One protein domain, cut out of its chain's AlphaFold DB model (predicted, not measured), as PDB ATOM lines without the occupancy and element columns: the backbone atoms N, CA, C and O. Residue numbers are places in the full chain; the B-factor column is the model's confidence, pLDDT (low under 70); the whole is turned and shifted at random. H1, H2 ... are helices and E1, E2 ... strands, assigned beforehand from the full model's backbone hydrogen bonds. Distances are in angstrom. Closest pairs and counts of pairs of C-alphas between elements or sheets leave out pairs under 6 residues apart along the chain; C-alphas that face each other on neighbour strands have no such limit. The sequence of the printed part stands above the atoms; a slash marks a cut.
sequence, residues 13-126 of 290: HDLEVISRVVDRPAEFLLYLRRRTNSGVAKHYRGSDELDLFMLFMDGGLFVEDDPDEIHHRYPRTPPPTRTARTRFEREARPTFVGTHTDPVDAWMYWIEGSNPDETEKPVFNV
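AT A GLANCE: This is residues 13 to 126 of the 290 residues of an uncharacterized protein of Acidimicrobiaceae bacterium (UniProt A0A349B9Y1). This is a long, loose rod of short helices, with H4 in its middle beside a tiny parallel sheet of E1 and E2, and with H1 and H2 near H4. The helices H5 and H6 make one end and H7 makes the other, and residues 112 to 126 fold back from the H7 end toward H4. The printed part has 114 residues, with seven named helices and two named strands in the order H1, H2, H3, E1, H4, H5, H6, E2, H7; the class is mostly helix. The whole is loose, with a radius of gyration of the C-alphas of 17.1 A, and spans 56 by 26 by 21 A.

IN THESE COORDINATES: In the sheet, E1 is residues 44 to 46 and E2 is residues 95 to 97. H4, residues 49 to 57, measures 12.3 A from first to last C-alpha. H1, residues 13 to 21, measures 12.4 A and begins at C-alpha 13 at (-8.740, 15.666, 23.106). H2, residues 25 to 36, is the longest helix at 16.7 A, and H3 is residues 38 to 43. H5 is residues 67 to 73, and H6, residues 82 to 91, measures 14.5 A, from C-alpha 82 at (-36.474, 48.967, 28.546). H7, residues 102 to 111, measures 14.4 A and ends at C-alpha 111 at (3.990, 20.785, 30.181).

HOW THE PARTS SIT: E1 and E2 are parallel neighbours, their directions 27 degrees apart, with N 45 and O 95 at 3.1 A and N 97 and O 45 at 2.8 A within hydrogen-bond range. They form a strand-helix-strand unit, two parallel neighbour strands with H4, H5 and H6 between them along the chain. The closest C-alphas of E1 and H4 are those of Gly 46 and Leu 52, 5.9 A apart. H1 and H4 touch, the C-alphas of Asp 14 and Leu 50 being closest at 6.2 A, at a shallow tilt of 17 degrees, the same way. H2 and H4 are close but not clearly touching, closest at the C-alphas of Tyr 31 and Phe 56, 7.1 A. H2, with residues 34 to 35 alone, and H3 only just touch, with 3 pairs of C-alphas within 8 A, and only at the corner; the closest are Arg 35 and Ala 41, 5.5 A. H7 is close to but not clearly touching H4, closest at the C-alphas of Met 54 and Val 104, 7.7 A. H5 and H6 touch, about perpendicular at 75 degrees, closest at the C-alphas of Pro 67 and Arg 85, 6.5 A. H5 and H7 are apart. In H1 to H7, every O i to N i+4 pair is within hydrogen-bond range.

THE WHOLE: The two C-alphas farthest apart are those of Arg 76 and Pro 116, 57.2 A. The printed part has no cut, and no link is long. The mean pLDDT of the printed part is 89.9, and residue 38 alone is under 70.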
ATOM      1  N   HIS A  13      -9.911  14.813  22.955       92.88
ATOM      2  CA  HIS A  13      -8.740  15.666  23.106       92.88
ATOM      3  C   HIS A  13      -9.117  17.019  23.726       92.88
ATOM      4  O   HIS A  13      -8.514  17.414  24.720       92.88
ATOM      5  N   ASP A  14     -10.183  17.668  23.246       93.75
ATOM      6  CA  ASP A  14     -10.647  18.947  23.805       93.75
ATOM      7  C   ASP A  14     -11.027  18.770  25.275       93.75
ATOM      8  O   ASP A  14     -10.683  19.591  26.120       93.75
ATOM      9  N   LEU A  15     -11.721  17.673  25.602       94.94
ATOM     10  CA  LEU A  15     -12.113  17.373  26.976       94.94
ATOM     11  C   LEU A  15     -10.896  17.140  27.879       94.94
ATOM     12  O   LEU A  15     -10.902  17.579  29.030       94.94
ATOM     13  N   GLU A  16      -9.861  16.470  27.374       94.38
ATOM     14  CA  GLU A  16      -8.600  16.291  28.090       94.38
ATOM     15  C   GLU A  16      -7.928  17.642  28.361       94.38
ATOM     16  O   GLU A  16      -7.626  17.939  29.521       94.38
ATOM     17  N   VAL A  17      -7.770  18.488  27.340       94.69
ATOM     18  CA  VAL A  17      -7.175  19.827  27.473       94.69
ATOM     19  C   VAL A  17      -7.979  20.677  28.459       94.69
ATOM     20  O   VAL A  17      -7.421  21.196  29.426       94.69
ATOM     21  N   ILE A  18      -9.306  20.740  28.306       95.62
ATOM     22  CA  ILE A  18     -10.204  21.453  29.226       95.62
ATOM     23  C   ILE A  18     -10.028  20.945  30.661       95.62
ATOM     24  O   ILE A  18      -9.957  21.748  31.590       95.62
ATOM     25  N   SER A  19      -9.918  19.629  30.871       94.88
ATOM     26  CA  SER A  19      -9.744  19.063  32.215       94.88
ATOM     27  C   SER A  19      -8.421  19.455  32.882       94.88
ATOM     28  O   SER A  19      -8.365  19.535  34.108       94.88
ATOM     29  N   ARG A  20      -7.374  19.723  32.088       94.50
ATOM     30  CA  ARG A  20      -6.073  20.208  32.571       94.50
ATOM     31  C   ARG A  20      -6.097  21.716  32.832       94.50
ATOM     32  O   ARG A  20      -5.470  22.177  33.786       94.50
ATOM     33  N   VAL A  21      -6.823  22.476  32.011       94.88
ATOM     34  CA  VAL A  21      -6.914  23.943  32.107       94.88
ATOM     35  C   VAL A  21      -7.842  24.397  33.238       94.88
ATOM     36  O   VAL A  21      -7.501  25.314  33.974       94.88
ATOM     37  N   VAL A  22      -8.999  23.764  33.430       94.88
ATOM     38  CA  VAL A  22      -9.974  24.195  34.447       94.88
ATOM     39  C   VAL A  22      -9.395  24.077  35.859       94.88
ATOM     40  O   VAL A  22      -8.959  23.003  36.269       94.88
ATOM     41  N   ASP A  23      -9.463  25.159  36.635       94.00
ATOM     42  CA  ASP A  23      -9.063  25.149  38.048       94.00
ATOM     43  C   ASP A  23     -10.239  24.779  38.953       94.00
ATOM     44  O   ASP A  23     -10.093  24.038  39.930       94.00
ATOM     45  N   ARG A  24     -11.443  25.274  38.629       95.06
ATOM     46  CA  ARG A  24     -12.641  25.070  39.454       95.06
ATOM     47  C   ARG A  24     -13.674  24.251  38.691       95.06
ATOM     48  O   ARG A  24     -14.156  24.696  37.653       95.06
ATOM     49  N   PRO A  25     -14.200  23.142  39.244       95.75
ATOM     50  CA  PRO A  25     -15.264  22.384  38.573       95.75
ATOM     51  C   PRO A  25     -16.523  23.215  38.248       95.75
ATOM     52  O   PRO A  25     -17.281  22.890  37.334       95.75
ATOM     53  N   ALA A  26     -16.753  24.306  38.987       96.94
ATOM     54  CA  ALA A  26     -17.821  25.266  38.721       96.94
ATOM     55  C   ALA A  26     -17.631  26.060  37.412       96.94
ATOM     56  O   ALA A  26     -18.633  26.395  36.781       96.94
ATOM     57  N   GLU A  27     -16.390  26.326  36.989       96.62
ATOM     58  CA  GLU A  27     -16.069  26.962  35.700       96.62
ATOM     59  C   GLU A  27     -16.501  26.050  34.554       96.62
ATOM     60  O   GLU A  27     -17.233  26.480  33.666       96.62
ATOM     61  N   PHE A  28     -16.165  24.757  34.632       96.25
ATOM     62  CA  PHE A  28     -16.590  23.789  33.623       96.25
ATOM     63  C   PHE A  28     -18.116  23.643  33.566       96.25
ATOM     64  O   PHE A  28     -18.709  23.657  32.487       96.25
ATOM     65  N   LEU A  29     -18.799  23.587  34.717       95.31
ATOM     66  CA  LEU A  29     -20.265  23.574  34.721       95.31
ATOM     67  C   LEU A  29     -20.851  24.850  34.093       95.31
ATOM     68  O   LEU A  29     -21.857  24.775  33.381       95.31
ATOM     69  N   LEU A  30     -20.258  26.018  34.350       94.38
ATOM     70  CA  LEU A  30     -20.675  27.271  33.724       94.38
ATOM     71  C   LEU A  30     -20.457  27.244  32.205       94.38
ATOM     72  O   LEU A  30     -21.352  27.653  31.460       94.38
ATOM     73  N   TYR A  31     -19.318  26.730  31.749       94.69
ATOM     74  CA  TYR A  31     -19.022  26.564  30.333       94.69
ATOM     75  C   TYR A  31     -20.080  25.700  29.642       94.69
ATOM     76  O   TYR A  31     -20.736  26.153  28.700       94.69
ATOM     77  N   LEU A  32     -20.364  24.510  30.185       93.12
ATOM     78  CA  LEU A  32     -21.400  23.617  29.657       93.12
ATOM     79  C   LEU A  32     -22.778  24.282  29.625       93.12
ATOM     80  O   LEU A  32     -23.524  24.148  28.654       93.12
ATOM     81  N   ARG A  33     -23.130  25.039  30.668       90.75
ATOM     82  CA  ARG A  33     -24.384  25.801  30.726       90.75
ATOM     83  C   ARG A  33     -24.481  26.833  29.606       90.75
ATOM     84  O   ARG A  33     -25.546  26.961  29.004       90.75
ATOM     85  N   ARG A  34     -23.396  27.550  29.312       89.69
ATOM     86  CA  ARG A  34     -23.335  28.512  28.204       89.69
ATOM     87  C   ARG A  34     -23.426  27.789  26.857       89.69
ATOM     88  O   ARG A  34     -24.245  28.165  26.027       89.69
ATOM     89  N   ARG A  35     -22.694  26.692  26.670       89.75
ATOM     90  CA  ARG A  35     -22.664  25.935  25.406       89.75
ATOM     91  C   ARG A  35     -23.952  25.185  25.076       89.75
ATOM     92  O   ARG A  35     -24.284  25.052  23.905       89.75
ATOM     93  N   THR A  36     -24.701  24.744  26.081       84.94
ATOM     94  CA  THR A  36     -25.986  24.042  25.893       84.94
ATOM     95  C   THR A  36     -27.194  24.982  25.876       84.94
ATOM     96  O   THR A  36     -28.290  24.584  25.468       84.94
ATOM     97  N   ASN A  37     -27.021  26.245  26.287       73.88
ATOM     98  CA  ASN A  37     -28.070  27.254  26.216       73.88
ATOM     99  C   ASN A  37     -28.193  27.806  24.795       73.88
ATOM    100  O   ASN A  37     -27.225  28.236  24.172       73.88
ATOM    101  N   SER A  38     -29.437  27.878  24.328       61.53
ATOM    102  CA  SER A  38     -29.790  28.451  23.043       61.53
ATOM    103  C   SER A  38     -29.286  29.890  22.852       61.53
ATOM    104  O   SER A  38     -28.970  30.230  21.729       61.53
ATOM    105  N   GLY A  39     -29.151  30.724  23.891       72.44
ATOM    106  CA  GLY A  39     -28.628  32.091  23.757       72.44
ATOM    107  C   GLY A  39     -27.199  32.117  23.209       72.44
ATOM    108  O   GLY A  39     -26.973  32.509  22.068       72.44
ATOM    109  N   VAL A  40     -26.227  31.643  23.981       80.56
ATOM    110  CA  VAL A  40     -24.820  31.607  23.548       80.56
ATOM    111  C   VAL A  40     -24.631  30.675  22.349       80.56
ATOM    112  O   VAL A  40     -23.998  31.075  21.383       80.56
ATOM    113  N   ALA A  41     -25.232  29.484  22.343       77.31
ATOM    114  CA  ALA A  41     -25.056  28.530  21.246       77.31
ATOM    115  C   ALA A  41     -25.680  28.977  19.907       77.31
ATOM    116  O   ALA A  41     -25.268  28.499  18.853       77.31
ATOM    117  N   LYS A  42     -26.673  29.882  19.916       79.88
ATOM    118  CA  LYS A  42     -27.197  30.499  18.681       79.88
ATOM    119  C   LYS A  42     -26.287  31.605  18.161       79.88
ATOM    120  O   LYS A  42     -26.208  31.780  16.947       79.88
ATOM    121  N   HIS A  43     -25.671  32.371  19.060       84.62
ATOM    122  CA  HIS A  43     -24.954  33.591  18.696       84.62
ATOM    123  C   HIS A  43     -23.456  33.367  18.512       84.62
ATOM    124  O   HIS A  43     -22.885  33.988  17.634       84.62
ATOM    125  N   TYR A  44     -22.822  32.461  19.250       85.62
ATOM    126  CA  TYR A  44     -21.398  32.173  19.110       85.62
ATOM    127  C   TYR A  44     -21.169  30.905  18.292       85.62
ATOM    128  O   TYR A  44     -21.775  29.864  18.554       85.62
ATOM    129  N   ARG A  45     -20.276  30.995  17.306       84.75
ATOM    130  CA  ARG A  45     -19.761  29.851  16.544       84.75
ATOM    131  C   ARG A  45     -18.245  29.943  16.488       84.75
ATOM    132  O   ARG A  45     -17.746  31.004  16.143       84.75
ATOM    133  N   GLY A  46     -17.555  28.861  16.817       83.69
ATOM    134  CA  GLY A  46     -16.118  28.706  16.599       83.69
ATOM    135  C   GLY A  46     -15.861  27.676  15.506       83.69
ATOM    136  O   GLY A  46     -16.786  26.952  15.116       83.69
ATOM    137  N   SER A  47     -14.627  27.633  15.014       82.88
ATOM    138  CA  SER A  47     -14.162  26.527  14.166       82.88
ATOM    139  C   SER A  47     -13.934  25.270  15.006       82.88
ATOM    140  O   SER A  47     -14.281  24.179  14.558       82.88
ATOM    141  N   ASP A  48     -13.433  25.457  16.230       88.00
ATOM    142  CA  ASP A  48     -13.185  24.415  17.225       88.00
ATOM    143  C   ASP A  48     -13.835  24.765  18.586       88.00
ATOM    144  O   ASP A  48     -14.174  25.921  18.869       88.00
ATOM    145  N   GLU A  49     -14.045  23.766  19.443       92.38
ATOM    146  CA  GLU A  49     -14.570  23.937  20.797       92.38
ATOM    147  C   GLU A  49     -13.533  24.574  21.729       92.38
ATOM    148  O   GLU A  49     -13.906  25.379  22.589       92.38
ATOM    149  N   LEU A  50     -12.241  24.291  21.525       93.31
ATOM    150  CA  LEU A  50     -11.168  24.929  22.289       93.31
ATOM    151  C   LEU A  50     -11.127  26.446  22.068       93.31
ATOM    152  O   LEU A  50     -10.960  27.177  23.038       93.31
ATOM    153  N   ASP A  51     -11.414  26.945  20.863       92.12
ATOM    154  CA  ASP A  51     -11.530  28.390  20.612       92.12
ATOM    155  C   ASP A  51     -12.617  29.036  21.482       92.12
ATOM    156  O   ASP A  51     -12.433  30.085  22.106       92.12
ATOM    157  N   LEU A  52     -13.779  28.379  21.550       92.62
ATOM    158  CA  LEU A  52     -14.902  28.827  22.371       92.62
ATOM    159  C   LEU A  52     -14.580  28.723  23.861       92.62
ATOM    160  O   LEU A  52     -15.020  29.569  24.642       92.62
ATOM    161  N   PHE A  53     -13.849  27.681  24.261       94.25
ATOM    162  CA  PHE A  53     -13.396  27.499  25.632       94.25
ATOM    163  C   PHE A  53     -12.398  28.583  26.041       94.25
ATOM    164  O   PHE A  53     -12.580  29.197  27.087       94.25
ATOM    165  N   MET A  54     -11.421  28.905  25.199       94.62
ATOM    166  CA  MET A  54     -10.441  29.953  25.478       94.62
ATOM    167  C   MET A  54     -11.081  31.343  25.514       94.62
ATOM    168  O   MET A  54     -10.842  32.103  26.452       94.62
ATOM    169  N   LEU A  55     -12.027  31.635  24.613       92.38
ATOM    170  CA  LEU A  55     -12.841  32.850  24.716       92.38
ATOM    171  C   LEU A  55     -13.648  32.906  26.027       92.38
ATOM    172  O   LEU A  55     -13.865  33.981  26.588       92.38
ATOM    173  N   PHE A  56     -14.137  31.762  26.510       93.38
ATOM    174  CA  PHE A  56     -14.794  31.672  27.812       93.38
ATOM    175  C   PHE A  56     -13.817  31.947  28.961       93.38
ATOM    176  O   PHE A  56     -14.187  32.687  29.875       93.38
ATOM    177  N   MET A  57     -12.595  31.412  28.897       94.06
ATOM    178  CA  MET A  57     -11.547  31.635  29.897       94.06
ATOM    179  C   MET A  57     -11.209  33.119  30.058       94.06
ATOM    180  O   MET A  57     -11.129  33.595  31.186       94.06
ATOM    181  N   ASP A  58     -11.191  33.886  28.968       90.62
ATOM    182  CA  ASP A  58     -10.961  35.338  28.999       90.62
ATOM    183  C   ASP A  58     -12.132  36.160  29.585       90.62
ATOM    184  O   ASP A  58     -12.062  37.388  29.707       90.62
ATOM    185  N   GLY A  59     -13.228  35.505  29.981       83.56
ATOM    186  CA  GLY A  59     -14.446  36.144  30.488       83.56
ATOM    187  C   GLY A  59     -15.450  36.511  29.390       83.56
ATOM    188  O   GLY A  59     -16.459  37.167  29.665       83.56
ATOM    189  N   GLY A  60     -15.198  36.074  28.153       84.50
ATOM    190  CA  GLY A  60     -16.106  36.183  27.016       84.50
ATOM    191  C   GLY A  60     -17.202  35.115  27.028       84.50
ATOM    192  O   GLY A  60     -17.611  34.615  28.076       84.50
ATOM    193  N   LEU A  61     -17.714  34.779  25.839       87.25
ATOM    194  CA  LEU A  61     -18.753  33.763  25.632       87.25
ATOM    195  C   LEU A  61     -19.988  33.966  26.538       87.25
ATOM    196  O   LEU A  61     -20.415  33.070  27.271       87.25
ATOM    197  N   PHE A  62     -20.541  35.175  26.530       85.00
ATOM    198  CA  PHE A  62     -21.689  35.554  27.346       85.00
ATOM    199  C   PHE A  62     -22.688  36.348  26.506       85.00
ATOM    200  O   PHE A  62     -22.315  37.255  25.769       85.00
ATOM    201  N   VAL A  63     -23.962  36.002  26.643       84.19
ATOM    202  CA  VAL A  63     -25.096  36.765  26.119       84.19
ATOM    203  C   VAL A  63     -26.049  36.905  27.292       84.19
ATOM    204  O   VAL A  63     -26.352  35.891  27.928       84.19
ATOM    205  N   GLU A  64     -26.494  38.124  27.609       84.06
ATOM    206  CA  GLU A  64     -27.539  38.276  28.621       84.06
ATOM    207  C   GLU A  64     -28.768  37.426  28.267       84.06
ATOM    208  O   GLU A  64     -29.112  37.240  27.101       84.06
ATOM    209  N   ASP A  65     -29.432  36.889  29.287       87.62
ATOM    210  CA  ASP A  65     -30.679  36.166  29.079       87.62
ATOM    211  C   ASP A  65     -31.784  37.129  28.616       87.62
ATOM    212  O   ASP A  65     -31.844  38.277  29.067       87.62
ATOM    213  N   ASP A  66     -32.695  36.647  27.765       90.12
ATOM    214  CA  ASP A  66     -33.873  37.418  27.361       90.12
ATOM    215  C   ASP A  66     -34.698  37.768  28.614       90.12
ATOM    216  O   ASP A  66     -35.267  36.874  29.258       90.12
ATOM    217  N   PRO A  67     -34.800  39.056  28.989       91.81
ATOM    218  CA  PRO A  67     -35.429  39.423  30.242       91.81
ATOM    219  C   PRO A  67     -36.940  39.141  30.232       91.81
ATOM    220  O   PRO A  67     -37.514  38.905  31.298       91.81
ATOM    221  N   ASP A  68     -37.593  39.119  29.065       93.00
ATOM    222  CA  ASP A  68     -38.999  38.733  28.940       93.00
ATOM    223  C   ASP A  68     -39.181  37.217  29.120       93.00
ATOM    224  O   ASP A  68     -40.113  36.803  29.816       93.00
ATOM    225  N   GLU A  69     -38.266  36.389  28.601       91.62
ATOM    226  CA  GLU A  69     -38.266  34.940  28.867       91.62
ATOM    227  C   GLU A  69     -38.055  34.652  30.361       91.62
ATOM    228  O   GLU A  69     -38.799  33.863  30.959       91.62
ATOM    229  N   ILE A  70     -37.090  35.330  30.992       92.00
ATOM    230  CA  ILE A  70     -36.821  35.200  32.429       92.00
ATOM    231  C   ILE A  70     -38.044  35.586  33.255       92.00
ATOM    232  O   ILE A  70     -38.425  34.850  34.168       92.00
ATOM    233  N   HIS A  71     -38.692  36.708  32.938       93.00
ATOM    234  CA  HIS A  71     -39.883  37.133  33.665       93.00
ATOM    235  C   HIS A  71     -41.067  36.186  33.447       93.00
ATOM    236  O   HIS A  71     -41.800  35.898  34.392       93.00
ATOM    237  N   HIS A  72     -41.240  35.660  32.233       92.12
ATOM    238  CA  HIS A  72     -42.262  34.657  31.952       92.12
ATOM    239  C   HIS A  72     -42.037  33.379  32.775       92.12
ATOM    240  O   HIS A  72     -42.981  32.838  33.352       92.12
ATOM    241  N   ARG A  73     -40.784  32.918  32.871       90.69
ATOM    242  CA  ARG A  73     -40.408  31.730  33.648       90.69
ATOM    243  C   ARG A  73     -40.508  31.953  35.157       90.69
ATOM    244  O   ARG A  73     -40.942  31.059  35.878       90.69
ATOM    245  N   TYR A  74     -40.157  33.147  35.628       91.88
ATOM    246  CA  TYR A  74     -40.195  33.531  37.038       91.88
ATOM    247  C   TYR A  74     -41.059  34.790  37.243       91.88
ATOM    248  O   TYR A  74     -40.518  35.874  37.483       91.88
ATOM    249  N   PRO A  75     -42.406  34.680  37.241       90.88
ATOM    250  CA  PRO A  75     -43.315  35.840  37.239       90.88
ATOM    251  C   PRO A  75     -43.249  36.740  38.478       90.88
ATOM    252  O   PRO A  75     -43.809  37.836  38.492       90.88
ATOM    253  N   ARG A  76     -42.608  36.268  39.553       90.12
ATOM    254  CA  ARG A  76     -42.405  37.022  40.799       90.12
ATOM    255  C   ARG A  76     -41.152  37.913  40.759       90.12
ATOM    256  O   ARG A  76     -40.940  38.696  41.684       90.12
ATOM    257  N   THR A  77     -40.343  37.825  39.699       90.50
ATOM    258  CA  THR A  77     -39.245  38.766  39.426       90.50
ATOM    259  C   THR A  77     -39.785  40.152  39.039       90.50
ATOM    260  O   THR A  77     -40.937  40.273  38.606       90.50
ATOM    261  N   PRO A  78     -38.992  41.230  39.194       87.56
ATOM    262  CA  PRO A  78     -39.371  42.544  38.686       87.56
ATOM    263  C   PRO A  78     -39.663  42.510  37.174       87.56
ATOM    264  O   PRO A  78     -38.949  41.825  36.444       87.56
ATOM    265  N   PRO A  79     -40.665  43.267  36.684       89.69
ATOM    266  CA  PRO A  79     -40.934  43.359  35.256       89.69
ATOM    267  C   PRO A  79     -39.703  43.836  34.467       89.69
ATOM    268  O   PRO A  79     -39.007  44.750  34.931       89.69
ATOM    269  N   PRO A  80     -39.461  43.299  33.259       92.31
ATOM    270  CA  PRO A  80     -38.323  43.685  32.438       92.31
ATOM    271  C   PRO A  80     -38.331  45.174  32.099       92.31
ATOM    272  O   PRO A  80     -39.343  45.740  31.664       92.31
ATOM    273  N   THR A  81     -37.178  45.817  32.265       92.62
ATOM    274  CA  THR A  81     -36.998  47.239  31.942       92.62
ATOM    275  C   THR A  81     -36.675  47.427  30.459       92.62
ATOM    276  O   THR A  81     -36.203  46.506  29.794       92.62
ATOM    277  N   ARG A  82     -36.896  48.635  29.921       92.81
ATOM    278  CA  ARG A  82     -36.474  48.967  28.546       92.81
ATOM    279  C   ARG A  82     -34.961  48.793  28.370       92.81
ATOM    280  O   ARG A  82     -34.531  48.228  27.379       92.81
ATOM    281  N   THR A  83     -34.175  49.218  29.359       91.81
ATOM    282  CA  THR A  83     -32.711  49.104  29.338       91.81
ATOM    283  C   THR A  83     -32.237  47.654  29.263       91.81
ATOM    284  O   THR A  83     -31.294  47.381  28.530       91.81
ATOM    285  N   ALA A  84     -32.890  46.731  29.981       88.88
ATOM    286  CA  ALA A  84     -32.565  45.304  29.917       88.88
ATOM    287  C   ALA A  84     -32.836  44.725  28.519       88.88
ATOM    288  O   ALA A  84     -31.970  44.070  27.954       88.88
ATOM    289  N   ARG A  85     -33.988  45.051  27.913       93.12
ATOM    290  CA  ARG A  85     -34.315  44.621  26.540       93.12
ATOM    291  C   ARG A  85     -33.313  45.149  25.512       93.12
ATOM    292  O   ARG A  85     -32.766  44.379  24.738       93.12
ATOM    293  N   THR A  86     -33.002  46.446  25.561       91.38
ATOM    294  CA  THR A  86     -32.017  47.056  24.650       91.38
ATOM    295  C   THR A  86     -30.617  46.462  24.824       91.38
ATOM    296  O   THR A  86     -29.862  46.361  23.859       91.38
ATOM    297  N   ARG A  87     -30.240  46.080  26.049       87.69
ATOM    298  CA  ARG A  87     -28.963  45.411  26.313       87.69
ATOM    299  C   ARG A  87     -28.928  44.018  25.680       87.69
ATOM    300  O   ARG A  87     -27.991  43.742  24.938       87.69
ATOM    301  N   PHE A  88     -29.974  43.222  25.900       88.88
ATOM    302  CA  PHE A  88     -30.148  41.914  25.272       88.88
ATOM    303  C   PHE A  88     -30.055  42.002  23.740       88.88
ATOM    304  O   PHE A  88     -29.230  41.326  23.140       88.88
ATOM    305  N   GLU A  89     -30.808  42.908  23.106       88.38
ATOM    306  CA  GLU A  89     -30.795  43.111  21.645       88.38
ATOM    307  C   GLU A  89     -29.410  43.487  21.086       88.38
ATOM    308  O   GLU A  89     -29.077  43.170  19.942       88.38
ATOM    309  N   ARG A  90     -28.587  44.192  21.872       87.38
ATOM    310  CA  ARG A  90     -27.233  44.575  21.463       87.38
ATOM    311  C   ARG A  90     -26.260  43.397  21.518       87.38
ATOM    312  O   ARG A  90     -25.382  43.320  20.662       87.38
ATOM    313  N   GLU A  91     -26.394  42.533  22.519       84.38
ATOM    314  CA  GLU A  91     -25.466  41.428  22.803       84.38
ATOM    315  C   GLU A  91     -25.852  40.128  22.086       84.38
ATOM    316  O   GLU A  91     -24.979  39.342  21.730       84.38
ATOM    317  N   ALA A  92     -27.139  39.925  21.802       82.38
ATOM    318  CA  ALA A  92     -27.669  38.799  21.036       82.38
ATOM    319  C   ALA A  92     -27.368  38.942  19.529       82.38
ATOM    320  O   ALA A  92     -28.268  39.027  18.691       82.38
ATOM    321  N   ARG A  93     -26.081  39.008  19.171       84.19
ATOM    322  CA  ARG A  93     -25.601  39.130  17.789       84.19
ATOM    323  C   ARG A  93     -24.735  37.936  17.400       84.19
ATOM    324  O   ARG A  93     -23.853  37.562  18.173       84.19
ATOM    325  N   PRO A  94     -24.942  37.358  16.201       84.12
ATOM    326  CA  PRO A  94     -24.052  36.335  15.676       84.12
ATOM    327  C   PRO A  94     -22.597  36.819  15.668       84.12
ATOM    328  O   PRO A  94     -22.289  37.858  15.088       84.12
ATOM    329  N   THR A  95     -21.728  36.058  16.316       85.75
ATOM    330  CA  THR A  95     -20.303  36.304  16.496       85.75
ATOM    331  C   THR A  95     -19.563  35.034  16.096       85.75
ATOM    332  O   THR A  95     -19.799  33.961  16.657       85.75
ATOM    333  N   PHE A  96     -18.692  35.152  15.097       86.06
ATOM    334  CA  PHE A  96     -17.766  34.085  14.741       86.06
ATOM    335  C   PHE A  96     -16.483  34.264  15.549       86.06
ATOM    336  O   PHE A  96     -15.921  35.357  15.584       86.06
ATOM    337  N   VAL A  97     -16.070  33.203  16.224       86.31
ATOM    338  CA  VAL A  97     -14.882  33.142  17.065       86.31
ATOM    339  C   VAL A  97     -13.768  32.557  16.207       86.31
ATOM    340  O   VAL A  97     -13.930  31.476  15.640       86.31
ATOM    341  N   GLY A  98     -12.694  33.330  16.036       87.00
ATOM    342  CA  GLY A  98     -11.491  32.879  15.337       87.00
ATOM    343  C   GLY A  98     -10.665  31.938  16.209       87.00
ATOM    344  O   GLY A  98     -11.163  31.420  17.203       87.00
ATOM    345  N   THR A  99      -9.397  31.750  15.855       85.81
ATOM    346  CA  THR A  99      -8.483  30.932  16.654       85.81
ATOM    347  C   THR A  99      -8.127  31.639  17.961       85.81
ATOM    348  O   THR A  99      -7.678  32.784  17.936       85.81
ATOM    349  N   HIS A 100      -8.341  30.964  19.090       84.06
ATOM    350  CA  HIS A 100      -7.974  31.438  20.433       84.06
ATOM    351  C   HIS A 100      -7.076  30.436  21.182       84.06
ATOM    352  O   HIS A 100      -6.895  30.568  22.393       84.06
ATOM    353  N   THR A 101      -6.524  29.432  20.493       88.75
ATOM    354  CA  THR A 101      -5.777  28.344  21.139       88.75
ATOM    355  C   THR A 101      -4.303  28.638  21.388       88.75
ATOM    356  O   THR A 101      -3.735  27.987  22.255       88.75
ATOM    357  N   ASP A 102      -3.696  29.648  20.751       89.56
ATOM    358  CA  ASP A 102      -2.254  29.924  20.896       89.56
ATOM    359  C   ASP A 102      -1.755  29.912  22.362       89.56
ATOM    360  O   ASP A 102      -0.735  29.273  22.633       89.56
ATOM    361  N   PRO A 103      -2.455  30.533  23.345       89.88
ATOM    362  CA  PRO A 103      -2.010  30.499  24.738       89.88
ATOM    363  C   PRO A 103      -2.095  29.107  25.377       89.88
ATOM    364  O   PRO A 103      -1.218  28.733  26.155       89.88
ATOM    365  N   VAL A 104      -3.145  28.332  25.075       92.56
ATOM    366  CA  VAL A 104      -3.298  26.979  25.633       92.56
ATOM    367  C   VAL A 104      -2.364  25.991  24.948       92.56
ATOM    368  O   VAL A 104      -1.791  25.154  25.635       92.56
ATOM    369  N   ASP A 105      -2.130  26.131  23.645       92.25
ATOM    370  CA  ASP A 105      -1.202  25.294  22.888       92.25
ATOM    371  C   ASP A 105       0.227  25.485  23.403       92.25
ATOM    372  O   ASP A 105       0.909  24.513  23.723       92.25
ATOM    373  N   ALA A 106       0.661  26.738  23.582       92.06
ATOM    374  CA  ALA A 106       1.975  27.049  24.141       92.06
ATOM    375  C   ALA A 106       2.164  26.451  25.548       92.06
ATOM    376  O   ALA A 106       3.205  25.850  25.830       92.06
ATOM    377  N   TRP A 107       1.139  26.550  26.402       94.69
ATOM    378  CA  TRP A 107       1.148  25.940  27.732       94.69
ATOM    379  C   TRP A 107       1.187  24.407  27.679       94.69
ATOM    380  O   TRP A 107       1.984  23.790  28.389       94.69
ATOM    381  N   MET A 108       0.377  23.787  26.817       93.38
ATOM    382  CA  MET A 108       0.335  22.334  26.631       93.38
ATOM    383  C   MET A 108       1.681  21.792  26.128       93.38
ATOM    384  O   MET A 108       2.200  20.824  26.684       93.38
ATOM    385  N   TYR A 109       2.307  22.453  25.149       93.44
ATOM    386  CA  TYR A 109       3.626  22.054  24.655       93.44
ATOM    387  C   TYR A 109       4.720  22.176  25.716       93.44
ATOM    388  O   TYR A 109       5.637  21.353  25.732       93.44
ATOM    389  N   TRP A 110       4.634  23.168  26.607       93.38
ATOM    390  CA  TRP A 110       5.574  23.304  27.715       93.38
ATOM    391  C   TRP A 110       5.425  22.165  28.733       93.38
ATOM    392  O   TRP A 110       6.412  21.498  29.045       93.38
ATOM    393  N   ILE A 111       4.205  21.870  29.201       93.44
ATOM    394  CA  ILE A 111       3.990  20.785  30.181       93.44
ATOM    395  C   ILE A 111       4.328  19.395  29.613       93.44
ATOM    396  O   ILE A 111       4.668  18.487  30.369       93.44
ATOM    397  N   GLU A 112       4.245  19.222  28.292       92.12
ATOM    398  CA  GLU A 112       4.632  17.994  27.586       92.12
ATOM    399  C   GLU A 112       6.135  17.930  27.264       92.12
ATOM    400  O   GLU A 112       6.622  16.896  26.806       92.12
ATOM    401  N   GLY A 113       6.884  19.011  27.507       90.94
ATOM    402  CA  GLY A 113       8.323  19.102  27.248       90.94
ATOM    403  C   GLY A 113       8.697  19.286  25.774       90.94
ATOM    404  O   GLY A 113       9.866  19.146  25.421       90.94
ATOM    405  N   SER A 114       7.725  19.598  24.912       92.56
ATOM    406  CA  SER A 114       7.945  19.883  23.486       92.56
ATOM    407  C   SER A 114       8.334  21.344  23.227       92.56
ATOM    408  O   SER A 114       8.956  21.639  22.208       92.56
ATOM    409  N   ASN A 115       8.000  22.252  24.152       89.25
ATOM    410  CA  ASN A 115       8.439  23.646  24.158       89.25
ATOM    411  C   ASN A 115       9.372  23.895  25.362       89.25
ATOM    412  O   ASN A 115       8.965  23.613  26.492       89.25
ATOM    413  N   PRO A 116      10.608  24.397  25.160       87.88
ATOM    414  CA  PRO A 116      11.522  24.702  26.263       87.88
ATOM    415  C   PRO A 116      11.110  25.932  27.087       87.88
ATOM    416  O   PRO A 116      11.583  26.078  28.214       87.88
ATOM    417  N   ASP A 117      10.256  26.804  26.546       90.25
ATOM    418  CA  ASP A 117       9.884  28.060  27.192       90.25
ATOM    419  C   ASP A 117       8.719  27.860  28.171       90.25
ATOM    420  O   ASP A 117       7.626  27.426  27.794       90.25
ATOM    421  N   GLU A 118       8.947  28.211  29.440       91.56
ATOM    422  CA  GLU A 118       7.906  28.207  30.470       91.56
ATOM    423  C   GLU A 118       6.778  29.164  30.093       91.56
ATOM    424  O   GLU A 118       6.986  30.357  29.875       91.56
ATOM    425  N   THR A 119       5.571  28.611  30.003       92.50
ATOM    426  CA  THR A 119       4.369  29.340  29.607       92.50
ATOM    427  C   THR A 119       3.344  29.263  30.729       92.50
ATOM    428  O   THR A 119       3.142  28.207  31.328       92.50
ATOM    429  N   GLU A 120       2.683  30.381  31.022       92.44
ATOM    430  CA  GLU A 120       1.664  30.432  32.066       92.44
ATOM    431  C   GLU A 120       0.408  29.651  31.667       92.44
ATOM    432  O   GLU A 120      -0.075  29.719  30.536       92.44
ATOM    433  N   LYS A 121      -0.155  28.926  32.638       94.12
ATOM    434  CA  LYS A 121      -1.443  28.254  32.479       94.12
ATOM    435  C   LYS A 121      -2.547  29.301  32.270       94.12
ATOM    436  O   LYS A 121      -2.637  30.222  33.082       94.12
ATOM    437  N   PRO A 122      -3.446  29.144  31.281       93.75
ATOM    438  CA  PRO A 122      -4.605  30.020  31.170       93.75
ATOM    439  C   PRO A 122      -5.531  29.918  32.387       93.75
ATOM    440  O   PRO A 122      -5.881  28.820  32.822       93.75
ATOM    441  N   VAL A 123      -5.969  31.067  32.909       93.12
ATOM    442  CA  VAL A 123      -6.811  31.162  34.113       93.12
ATOM    443  C   VAL A 123      -8.130  31.846  33.784       93.12
ATOM    444  O   VAL A 123      -8.175  32.804  33.016       93.12
ATOM    445  N   PHE A 124      -9.220  31.363  34.384       93.69
ATOM    446  CA  PHE A 124     -10.544  31.933  34.169       93.69
ATOM    447  C   PHE A 124     -10.609  33.363  34.724       93.69
ATOM    448  O   PHE A 124     -10.338  33.601  35.903       93.69
ATOM    449  N   ASN A 125     -11.007  34.317  33.887       91.81
ATOM    450  CA  ASN A 125     -11.140  35.718  34.254       91.81
ATOM    451  C   ASN A 125     -12.397  35.939  35.110       91.81
ATOM    452  O   ASN A 125     -13.522  36.056  34.614       91.81
ATOM    453  N   VAL A 126     -12.197  36.005  36.424       91.25
ATOM    454  CA  VAL A 126     -13.255  36.156  37.424       91.25
ATOM    455  C   VAL A 126     -12.889  37.218  38.453       91.25
ATOM    456  O   VAL A 126     -11.721  37.426  38.778       91.25
TER     457      VAL A 126